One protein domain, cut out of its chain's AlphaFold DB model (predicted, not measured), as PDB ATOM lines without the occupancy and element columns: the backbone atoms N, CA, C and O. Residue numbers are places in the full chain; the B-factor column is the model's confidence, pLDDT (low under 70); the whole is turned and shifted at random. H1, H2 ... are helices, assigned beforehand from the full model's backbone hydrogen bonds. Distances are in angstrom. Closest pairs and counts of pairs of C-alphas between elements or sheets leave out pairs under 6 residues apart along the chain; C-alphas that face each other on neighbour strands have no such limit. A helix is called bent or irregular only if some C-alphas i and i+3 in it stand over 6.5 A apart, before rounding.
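This is residues 52 to 124 of the 202 residues of an uncharacterized protein of Tanacetum cinerariifolium (UniProt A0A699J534). One very long, straight helix, H1, makes the long axis, and a much shorter helix, H2, folds back beside its far end as a lopsided helical hairpin, a narrow V that opens away from the turn. The two meet near the turn alone, and residues 52 to 88, of which 53 to 88 belong to H1, stick out as a long free arm. The printed part has 73 residues with two named helices, H1 then H2, and no named strand; the class is all helix. The whole is extended, with a radius of gyration of the C-alphas of 21.6 A and spans of 72 by 26 by 5 A.

H1, residues 53 to 98, and H2, residues 102 to 119, form a helical hairpin over a tight link of 3 residues. They run opposite ways at a shallow tilt of 19 degrees. They touch through residues 93 to 97 of H1 and 102 to 105 of H2 alone; the closest C-alphas, those of Val 93 and Ile 105, are 7.1 A apart. Residues 113 to 124, of which 113 to 119 belong to H2, stand free. In H1 every O i to N i+4 pair is within hydrogen-bond range; in H2 12 of 14 are.

H1 begins at C-alpha 53, (83.603, 97.190, 124.013), and ends 67.6 A away at C-alpha 98, (138.000, 100.894, 164.049). H2 measures 26.6 A from C-alpha 102 to C-alpha 119, which is at (109.524, 92.484, 160.527). Neither helix is bent.

The outline is a rod, and the two C-alphas farthest apart, those of Phe 52 and Gly 100, are 72.3 A apart. The printed part has no cut and no long link. Its mean pLDDT is 80.2; residues 102, 105 and 115 to 124 are under 70.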
ATOM      1  N   PHE A  52      81.260 100.371 122.454       73.25
ATOM      2  CA  PHE A  52      81.923 100.639 123.730       73.25
ATOM      3  C   PHE A  52      82.871  99.530 124.171       73.25
ATOM      4  O   PHE A  52      83.779  99.806 124.956       73.25
ATOM      5  N   LEU A  53      82.721  98.306 123.659       80.75
ATOM      6  CA  LEU A  53      83.603  97.190 124.013       80.75
ATOM      7  C   LEU A  53      85.100  97.508 123.798       80.75
ATOM      8  O   LEU A  53      85.874  97.272 124.729       80.75
ATOM      9  N   PRO A  54      85.533  98.122 122.675       85.25
ATOM     10  CA  PRO A  54      86.930  98.525 122.497       85.25
ATOM     11  C   PRO A  54      87.389  99.572 123.519       85.25
ATOM     12  O   PRO A  54      88.504  99.487 124.032       85.25
ATOM     13  N   SER A  55      86.526 100.533 123.859       81.69
ATOM     14  CA  SER A  55      86.846 101.607 124.811       81.69
ATOM     15  C   SER A  55      86.925 101.102 126.253       81.69
ATOM     16  O   SER A  55      87.813 101.510 126.997       81.69
ATOM     17  N   ILE A  56      86.042 100.180 126.645       85.31
ATOM     18  CA  ILE A  56      86.072  99.533 127.964       85.31
ATOM     19  C   ILE A  56      87.319  98.655 128.086       85.31
ATOM     20  O   ILE A  56      88.011  98.722 129.099       85.31
ATOM     21  N   MET A  57      87.659  97.881 127.048       86.88
ATOM     22  CA  MET A  57      88.893  97.089 127.030       86.88
ATOM     23  C   MET A  57      90.137  97.973 127.143       86.88
ATOM     24  O   MET A  57      91.020  97.682 127.947       86.88
ATOM     25  N   LEU A  58      90.181  99.087 126.407       87.62
ATOM     26  CA  LEU A  58      91.266 100.062 126.497       87.62
ATOM     27  C   LEU A  58      91.375 100.656 127.909       87.62
ATOM     28  O   LEU A  58      92.468 100.715 128.466       87.62
ATOM     29  N   LEU A  59      90.249 101.055 128.509       85.56
ATOM     30  CA  LEU A  59      90.216 101.593 129.869       85.56
ATOM     31  C   LEU A  59      90.756 100.576 130.881       85.56
ATOM     32  O   LEU A  59      91.588 100.930 131.713       85.56
ATOM     33  N   VAL A  60      90.326  99.316 130.789       87.94
ATOM     34  CA  VAL A  60      90.814  98.234 131.657       87.94
ATOM     35  C   VAL A  60      92.320  98.048 131.495       87.94
ATOM     36  O   VAL A  60      93.030  97.993 132.497       87.94
ATOM     37  N   VAL A  61      92.830  98.015 130.262       90.50
ATOM     38  CA  VAL A  61      94.274  97.898 129.998       90.50
ATOM     39  C   VAL A  61      95.047  99.071 130.605       90.50
ATOM     40  O   VAL A  61      96.078  98.855 131.245       90.50
ATOM     41  N   ILE A  62      94.544 100.302 130.465       91.25
ATOM     42  CA  ILE A  62      95.158 101.497 131.061       91.25
ATOM     43  C   ILE A  62      95.184 101.380 132.587       91.25
ATOM     44  O   ILE A  62      96.241 101.556 133.192       91.25
ATOM     45  N   VAL A  63      94.057 101.038 133.216       90.25
ATOM     46  CA  VAL A  63      93.957 100.891 134.676       90.25
ATOM     47  C   VAL A  63      94.910  99.811 135.187       90.25
ATOM     48  O   VAL A  63      95.674 100.064 136.119       90.25
ATOM     49  N   VAL A  64      94.931  98.634 134.557       91.75
ATOM     50  CA  VAL A  64      95.843  97.538 134.922       91.75
ATOM     51  C   VAL A  64      97.303  97.975 134.796       91.75
ATOM     52  O   VAL A  64      98.091  97.757 135.716       91.75
ATOM     53  N   THR A  65      97.661  98.648 133.703       93.56
ATOM     54  CA  THR A  65      99.021  99.168 133.490       93.56
ATOM     55  C   THR A  65      99.419 100.160 134.581       93.56
ATOM     56  O   THR A  65     100.511 100.052 135.136       93.56
ATOM     57  N   VAL A  66      98.531 101.089 134.947       93.62
ATOM     58  CA  VAL A  66      98.779 102.059 136.027       93.62
ATOM     59  C   VAL A  66      98.996 101.353 137.365       93.62
ATOM     60  O   VAL A  66      99.922 101.709 138.092       93.62
ATOM     61  N   ILE A  67      98.195 100.331 137.681       92.38
ATOM     62  CA  ILE A  67      98.353  99.541 138.910       92.38
ATOM     63  C   ILE A  67      99.716  98.842 138.925       92.38
ATOM     64  O   ILE A  67     100.431  98.933 139.921       92.38
ATOM     65  N   ILE A  68     100.109  98.197 137.823       94.56
ATOM     66  CA  ILE A  68     101.410  97.519 137.714       94.56
ATOM     67  C   ILE A  68     102.554  98.517 137.926       94.56
ATOM     68  O   ILE A  68     103.449  98.264 138.732       94.56
ATOM     69  N   VAL A  69     102.508  99.673 137.261       94.44
ATOM     70  CA  VAL A  69     103.525 100.724 137.414       94.44
ATOM     71  C   VAL A  69     103.582 101.235 138.857       94.44
ATOM     72  O   VAL A  69     104.675 101.385 139.401       94.44
ATOM     73  N   ALA A  70     102.435 101.458 139.502       92.75
ATOM     74  CA  ALA A  70     102.378 101.902 140.892       92.75
ATOM     75  C   ALA A  70     102.992 100.870 141.854       92.75
ATOM     76  O   ALA A  70     103.772 101.238 142.732       92.75
ATOM     77  N   VAL A  71     102.699  99.579 141.663       91.25
ATOM     78  CA  VAL A  71     103.281  98.492 142.465       91.25
ATOM     79  C   VAL A  71     104.800  98.429 142.287       91.25
ATOM     80  O   VAL A  71     105.525  98.356 143.282       91.25
ATOM     81  N   ILE A  72     105.293  98.517 141.047       92.88
ATOM     82  CA  ILE A  72     106.736  98.540 140.757       92.88
ATOM     83  C   ILE A  72     107.394  99.748 141.432       92.88
ATOM     84  O   ILE A  72     108.434  99.600 142.071       92.88
ATOM     85  N   LEU A  73     106.780 100.931 141.345       95.00
ATOM     86  CA  LEU A  73     107.305 102.149 141.958       95.00
ATOM     87  C   LEU A  73     107.433 102.013 143.481       95.00
ATOM     88  O   LEU A  73     108.477 102.356 144.036       95.00
ATOM     89  N   ILE A  74     106.411 101.476 144.152       90.81
ATOM     90  CA  ILE A  74     106.447 101.226 145.600       90.81
ATOM     91  C   ILE A  74     107.605 100.283 145.943       90.81
ATOM     92  O   ILE A  74     108.382 100.571 146.853       90.81
ATOM     93  N   PHE A  75     107.768  99.195 145.188       84.88
ATOM     94  CA  PHE A  75     108.860  98.241 145.392       84.88
ATOM     95  C   PHE A  75     110.242  98.883 145.238       84.88
ATOM     96  O   PHE A  75     111.121  98.661 146.071       84.88
ATOM     97  N   VAL A  76     110.429  99.707 144.205       91.88
ATOM     98  CA  VAL A  76     111.686 100.427 143.965       91.88
ATOM     99  C   VAL A  76     111.992 101.380 145.119       91.88
ATOM    100  O   VAL A  76     113.111 101.379 145.630       91.88
ATOM    101  N   VAL A  77     111.005 102.147 145.587       92.31
ATOM    102  CA  VAL A  77     111.182 103.075 146.716       92.31
ATOM    103  C   VAL A  77     111.564 102.323 147.993       92.31
ATOM    104  O   VAL A  77     112.538 102.691 148.650       92.31
ATOM    105  N   VAL A  78     110.852 101.242 148.323       87.19
ATOM    106  CA  VAL A  78     111.157 100.408 149.496       87.19
ATOM    107  C   VAL A  78     112.557  99.797 149.389       87.19
ATOM    108  O   VAL A  78     113.304  99.804 150.368       87.19
ATOM    109  N   SER A  79     112.949  99.328 148.201       87.06
ATOM    110  CA  SER A  79     114.283  98.775 147.947       87.06
ATOM    111  C   SER A  79     115.388  99.811 148.176       87.06
ATOM    112  O   SER A  79     116.348  99.526 148.891       87.06
ATOM    113  N   ILE A  80     115.228 101.033 147.656       94.06
ATOM    114  CA  ILE A  80     116.197 102.123 147.849       94.06
ATOM    115  C   ILE A  80     116.346 102.453 149.338       94.06
ATOM    116  O   ILE A  80     117.468 102.533 149.839       94.06
ATOM    117  N   ILE A  81     115.230 102.594 150.062       92.44
ATOM    118  CA  ILE A  81     115.246 102.870 151.506       92.44
ATOM    119  C   ILE A  81     115.981 101.749 152.255       92.44
ATOM    120  O   ILE A  81     116.842 102.032 153.089       92.44
ATOM    121  N   GLY A  82     115.699 100.487 151.922       87.31
ATOM    122  CA  GLY A  82     116.373  99.329 152.511       87.31
ATOM    123  C   GLY A  82     117.889  99.350 152.299       87.31
ATOM    124  O   GLY A  82     118.645  99.193 153.258       87.31
ATOM    125  N   VAL A  83     118.349  99.616 151.072       87.06
ATOM    126  CA  VAL A  83     119.786  99.702 150.753       87.06
ATOM    127  C   VAL A  83     120.462 100.830 151.533       87.06
ATOM    128  O   VAL A  83     121.531 100.619 152.106       87.06
ATOM    129  N   VAL A  84     119.836 102.008 151.622       90.50
ATOM    130  CA  VAL A  84     120.383 103.153 152.374       90.50
ATOM    131  C   VAL A  84     120.551 102.816 153.858       90.50
ATOM    132  O   VAL A  84     121.592 103.124 154.447       90.50
ATOM    133  N   ILE A  85     119.570 102.140 154.460       88.12
ATOM    134  CA  ILE A  85     119.647 101.699 155.859       88.12
ATOM    135  C   ILE A  85     120.805 100.709 156.045       88.12
ATOM    136  O   ILE A  85     121.614 100.888 156.955       88.12
ATOM    137  N   ILE A  86     120.937  99.713 155.164       85.00
ATOM    138  CA  ILE A  86     122.010  98.707 155.238       85.00
ATOM    139  C   ILE A  86     123.390  99.365 155.135       85.00
ATOM    140  O   ILE A  86     124.258  99.100 155.966       85.00
ATOM    141  N   VAL A  87     123.590 100.256 154.160       89.62
ATOM    142  CA  VAL A  87     124.859 100.982 153.984       89.62
ATOM    143  C   VAL A  87     125.189 101.810 155.227       89.62
ATOM    144  O   VAL A  87     126.333 101.805 155.684       89.62
ATOM    145  N   THR A  88     124.187 102.463 155.820       88.50
ATOM    146  CA  THR A  88     124.358 103.249 157.050       88.50
ATOM    147  C   THR A  88     124.783 102.364 158.221       88.50
ATOM    148  O   THR A  88     125.730 102.700 158.929       88.50
ATOM    149  N   ILE A  89     124.141 101.205 158.401       86.94
ATOM    150  CA  ILE A  89     124.492 100.247 159.460       86.94
ATOM    151  C   ILE A  89     125.923  99.746 159.271       86.94
ATOM    152  O   ILE A  89     126.706  99.782 160.218       86.94
ATOM    153  N   ILE A  90     126.293  99.323 158.057       85.25
ATOM    154  CA  ILE A  90     127.649  98.837 157.762       85.25
ATOM    155  C   ILE A  90     128.682  99.933 158.043       85.25
ATOM    156  O   ILE A  90     129.685  99.667 158.703       85.25
ATOM    157  N   GLY A  91     128.421 101.169 157.609       87.69
ATOM    158  CA  GLY A  91     129.293 102.311 157.881       87.69
ATOM    159  C   GLY A  91     129.500 102.543 159.379       87.69
ATOM    160  O   GLY A  91     130.640 102.635 159.833       87.69
ATOM    161  N   VAL A  92     128.419 102.556 160.166       84.25
ATOM    162  CA  VAL A  92     128.491 102.708 161.631       84.25
ATOM    163  C   VAL A  92     129.266 101.555 162.267       84.25
ATOM    164  O   VAL A  92     130.119 101.794 163.119       84.25
ATOM    165  N   VAL A  93     129.025 100.313 161.839       80.94
ATOM    166  CA  VAL A  93     129.738  99.138 162.359       80.94
ATOM    167  C   VAL A  93     131.237  99.250 162.091       80.94
ATOM    168  O   VAL A  93     132.024  99.062 163.016       80.94
ATOM    169  N   ILE A  94     131.647  99.616 160.873       84.69
ATOM    170  CA  ILE A  94     133.067  99.788 160.530       84.69
ATOM    171  C   ILE A  94     133.700 100.883 161.397       84.69
ATOM    172  O   ILE A  94     134.763 100.663 161.976       84.69
ATOM    173  N   VAL A  95     133.037 102.034 161.549       83.19
ATOM    174  CA  VAL A  95     133.533 103.145 162.380       83.19
ATOM    175  C   VAL A  95     133.694 102.722 163.845       83.19
ATOM    176  O   VAL A  95     134.719 103.017 164.459       83.19
ATOM    177  N   VAL A  96     132.729 101.988 164.404       79.19
ATOM    178  CA  VAL A  96     132.780 101.499 165.793       79.19
ATOM    179  C   VAL A  96     133.882 100.453 165.987       79.19
ATOM    180  O   VAL A  96     134.573 100.475 167.008       79.19
ATOM    181  N   VAL A  97     134.071  99.555 165.016       79.00
ATOM    182  CA  VAL A  97     135.127  98.530 165.047       79.00
ATOM    183  C   VAL A  97     136.511  99.178 165.019       79.00
ATOM    184  O   VAL A  97     137.364  98.821 165.830       79.00
ATOM    185  N   VAL A  98     136.725 100.163 164.143       82.00
ATOM    186  CA  VAL A  98     138.000 100.894 164.049       82.00
ATOM    187  C   VAL A  98     138.234 101.769 165.289       82.00
ATOM    188  O   VAL A  98     139.368 101.894 165.745       82.00
ATOM    189  N   GLY A  99     137.170 102.327 165.876       84.06
ATOM    190  CA  GLY A  99     137.222 103.151 167.088       84.06
ATOM    191  C   GLY A  99     137.448 102.389 168.404       84.06
ATOM    192  O   GLY A  99     137.618 103.024 169.442       84.06
ATOM    193  N   GLY A 100     137.462 101.050 168.393       76.38
ATOM    194  CA  GLY A 100     137.914 100.242 169.530       76.38
ATOM    195  C   GLY A 100     136.930 100.087 170.699       76.38
ATOM    196  O   GLY A 100     137.365  99.765 171.803       76.38
ATOM    197  N   ILE A 101     135.618 100.269 170.495       72.56
ATOM    198  CA  ILE A 101     134.607 100.084 171.559       72.56
ATOM    199  C   ILE A 101     133.751  98.829 171.282       72.56
ATOM    200  O   ILE A 101     132.663  98.926 170.707       72.56
ATOM    201  N   PRO A 102     134.187  97.629 171.714       68.50
ATOM    202  CA  PRO A 102     133.485  96.369 171.439       68.50
ATOM    203  C   PRO A 102     132.107  96.267 172.118       68.50
ATOM    204  O   PRO A 102     131.245  95.505 171.681       68.50
ATOM    205  N   SER A 103     131.863  97.058 173.165       72.31
ATOM    206  CA  SER A 103     130.612  97.066 173.934       72.31
ATOM    207  C   SER A 103     129.402  97.525 173.110       72.31
ATOM    208  O   SER A 103     128.292  97.042 173.321       72.31
ATOM    209  N   ILE A 104     129.617  98.425 172.144       70.06
ATOM    210  CA  ILE A 104     128.558  98.997 171.295       70.06
ATOM    211  C   ILE A 104     128.102  97.982 170.234       70.06
ATOM    212  O   ILE A 104     126.917  97.893 169.925       70.06
ATOM    213  N   ILE A 105     129.023  97.147 169.741       68.75
ATOM    214  CA  ILE A 105     128.743  96.099 168.745       68.75
ATOM    215  C   ILE A 105     127.773  95.057 169.316       68.75
ATOM    216  O   ILE A 105     126.835  94.632 168.643       68.75
ATOM    217  N   LYS A 106     127.954  94.691 170.590       73.38
ATOM    218  CA  LYS A 106     127.081  93.742 171.297       73.38
ATOM    219  C   LYS A 106     125.645  94.261 171.429       73.38
ATOM    220  O   LYS A 106     124.697  93.488 171.322       73.38
ATOM    221  N   LEU A 107     125.492  95.570 171.632       75.88
ATOM    222  CA  LEU A 107     124.193  96.222 171.789       75.88
ATOM    223  C   LEU A 107     123.478  96.402 170.439       75.88
ATOM    224  O   LEU A 107     122.277  96.163 170.352       75.88
ATOM    225  N   LEU A 108     124.220  96.720 169.370       74.94
ATOM    226  CA  LEU A 108     123.696  96.755 167.998       74.94
ATOM    227  C   LEU A 108     123.167  95.388 167.549       74.94
ATOM    228  O   LEU A 108     122.091  95.320 166.964       74.94
ATOM    229  N   PHE A 109     123.877  94.304 167.867       74.62
ATOM    230  CA  PHE A 109     123.441  92.950 167.512       74.62
ATOM    231  C   PHE A 109     122.107  92.582 168.178       74.62
ATOM    232  O   PHE A 109     121.210  92.057 167.527       74.62
ATOM    233  N   MET A 110     121.939  92.951 169.451       76.06
ATOM    234  CA  MET A 110     120.698  92.732 170.201       76.06
ATOM    235  C   MET A 110     119.516  93.545 169.640       76.06
ATOM    236  O   MET A 110     118.383  93.070 169.627       76.06
ATOM    237  N   ILE A 111     119.768  94.761 169.147       75.94
ATOM    238  CA  ILE A 111     118.732  95.604 168.530       75.94
ATOM    239  C   ILE A 111     118.335  95.065 167.150       75.94
ATOM    240  O   ILE A 111     117.147  95.017 166.839       75.94
ATOM    241  N   ILE A 112     119.296  94.629 166.330       77.06
ATOM    242  CA  ILE A 112     119.020  94.047 165.004       77.06
ATOM    243  C   ILE A 112     118.177  92.771 165.137       77.06
ATOM    244  O   ILE A 112     117.219  92.590 164.383       77.06
ATOM    245  N   ASP A 113     118.474  91.934 166.132       72.25
ATOM    246  CA  ASP A 113     117.686  90.736 166.443       72.25
ATOM    247  C   ASP A 113     116.237  91.090 166.839       72.25
ATOM    248  O   ASP A 113     115.269  90.473 166.387       72.25
ATOM    249  N   SER A 114     116.067  92.187 167.585       73.81
ATOM    250  CA  SER A 114     114.746  92.719 167.927       73.81
ATOM    251  C   SER A 114     113.973  93.214 166.696       73.81
ATOM    252  O   SER A 114     112.808  92.855 166.523       73.81
ATOM    253  N   PHE A 115     114.603  93.966 165.786       67.62
ATOM    254  CA  PHE A 115     113.953  94.426 164.547       67.62
ATOM    255  C   PHE A 115     113.599  93.279 163.589       67.62
ATOM    256  O   PHE A 115     112.562  93.341 162.925       67.62
ATOM    257  N   SER A 116     114.399  92.210 163.561       69.94
ATOM    258  CA  SER A 116     114.080  90.971 162.836       69.94
ATOM    259  C   SER A 116     112.765  90.342 163.329       69.94
ATOM    260  O   SER A 116     111.919  89.907 162.537       69.94
ATOM    261  N   CYS A 117     112.522  90.390 164.643       58.66
ATOM    262  CA  CYS A 117     111.268  89.930 165.242       58.66
ATOM    263  C   CYS A 117     110.073  90.830 164.869       58.66
ATOM    264  O   CYS A 117     108.974  90.323 164.642       58.66
ATOM    265  N   TYR A 118     110.274  92.147 164.744       57.06
ATOM    266  CA  TYR A 118     109.221  93.079 164.314       57.06
ATOM    267  C   TYR A 118     108.842  92.922 162.839       57.06
ATOM    268  O   TYR A 118     107.657  92.977 162.502       57.06
ATOM    269  N   LEU A 119     109.813  92.687 161.951       57.12
ATOM    270  CA  LEU A 119     109.524  92.484 160.527       57.12
ATOM    271  C   LEU A 119     108.693  91.210 160.300       57.12
ATOM    272  O   LEU A 119     107.767  91.215 159.490       57.12
ATOM    273  N   SER A 120     108.954  90.171 161.098       56.75
ATOM    274  CA  SER A 120     108.184  88.918 161.117       56.75
ATOM    275  C   SER A 120     106.723  89.105 161.556       56.75
ATOM    276  O   SER A 120     105.881  88.263 161.262       56.75
ATOM    277  N   PHE A 121     106.408  90.207 162.244       46.19
ATOM    278  CA  PHE A 121     105.081  90.477 162.804       46.19
ATOM    279  C   PHE A 121     104.166  91.282 161.866       46.19
ATOM    280  O   PHE A 121     102.947  91.233 161.998       46.19
ATOM    281  N   THR A 122     104.733  92.032 160.914       42.25
ATOM    282  CA  THR A 122     103.944  92.895 160.006       42.25
ATOM    283  C   THR A 122     103.470  92.205 158.737       42.25
ATOM    284  O   THR A 122     102.719  92.802 157.968       42.25
ATOM    285  N   TRP A 123     103.840  90.941 158.523       41.62
ATOM    286  CA  TRP A 123     103.091  90.136 157.572       41.62
ATOM    287  C   TRP A 123     101.706  89.913 158.162       41.62
ATOM    288  O   TRP A 123     101.609  89.302 159.228       41.62
ATOM    289  N   PRO A 124     100.632  90.422 157.523       45.31
ATOM    290  CA  PRO A 124      99.306  90.025 157.920       45.31
ATOM    291  C   PRO A 124      99.319  88.515 157.774       45.31
ATOM    292  O   PRO A 124      99.503  87.992 156.674       45.31
TER     293      PRO A 124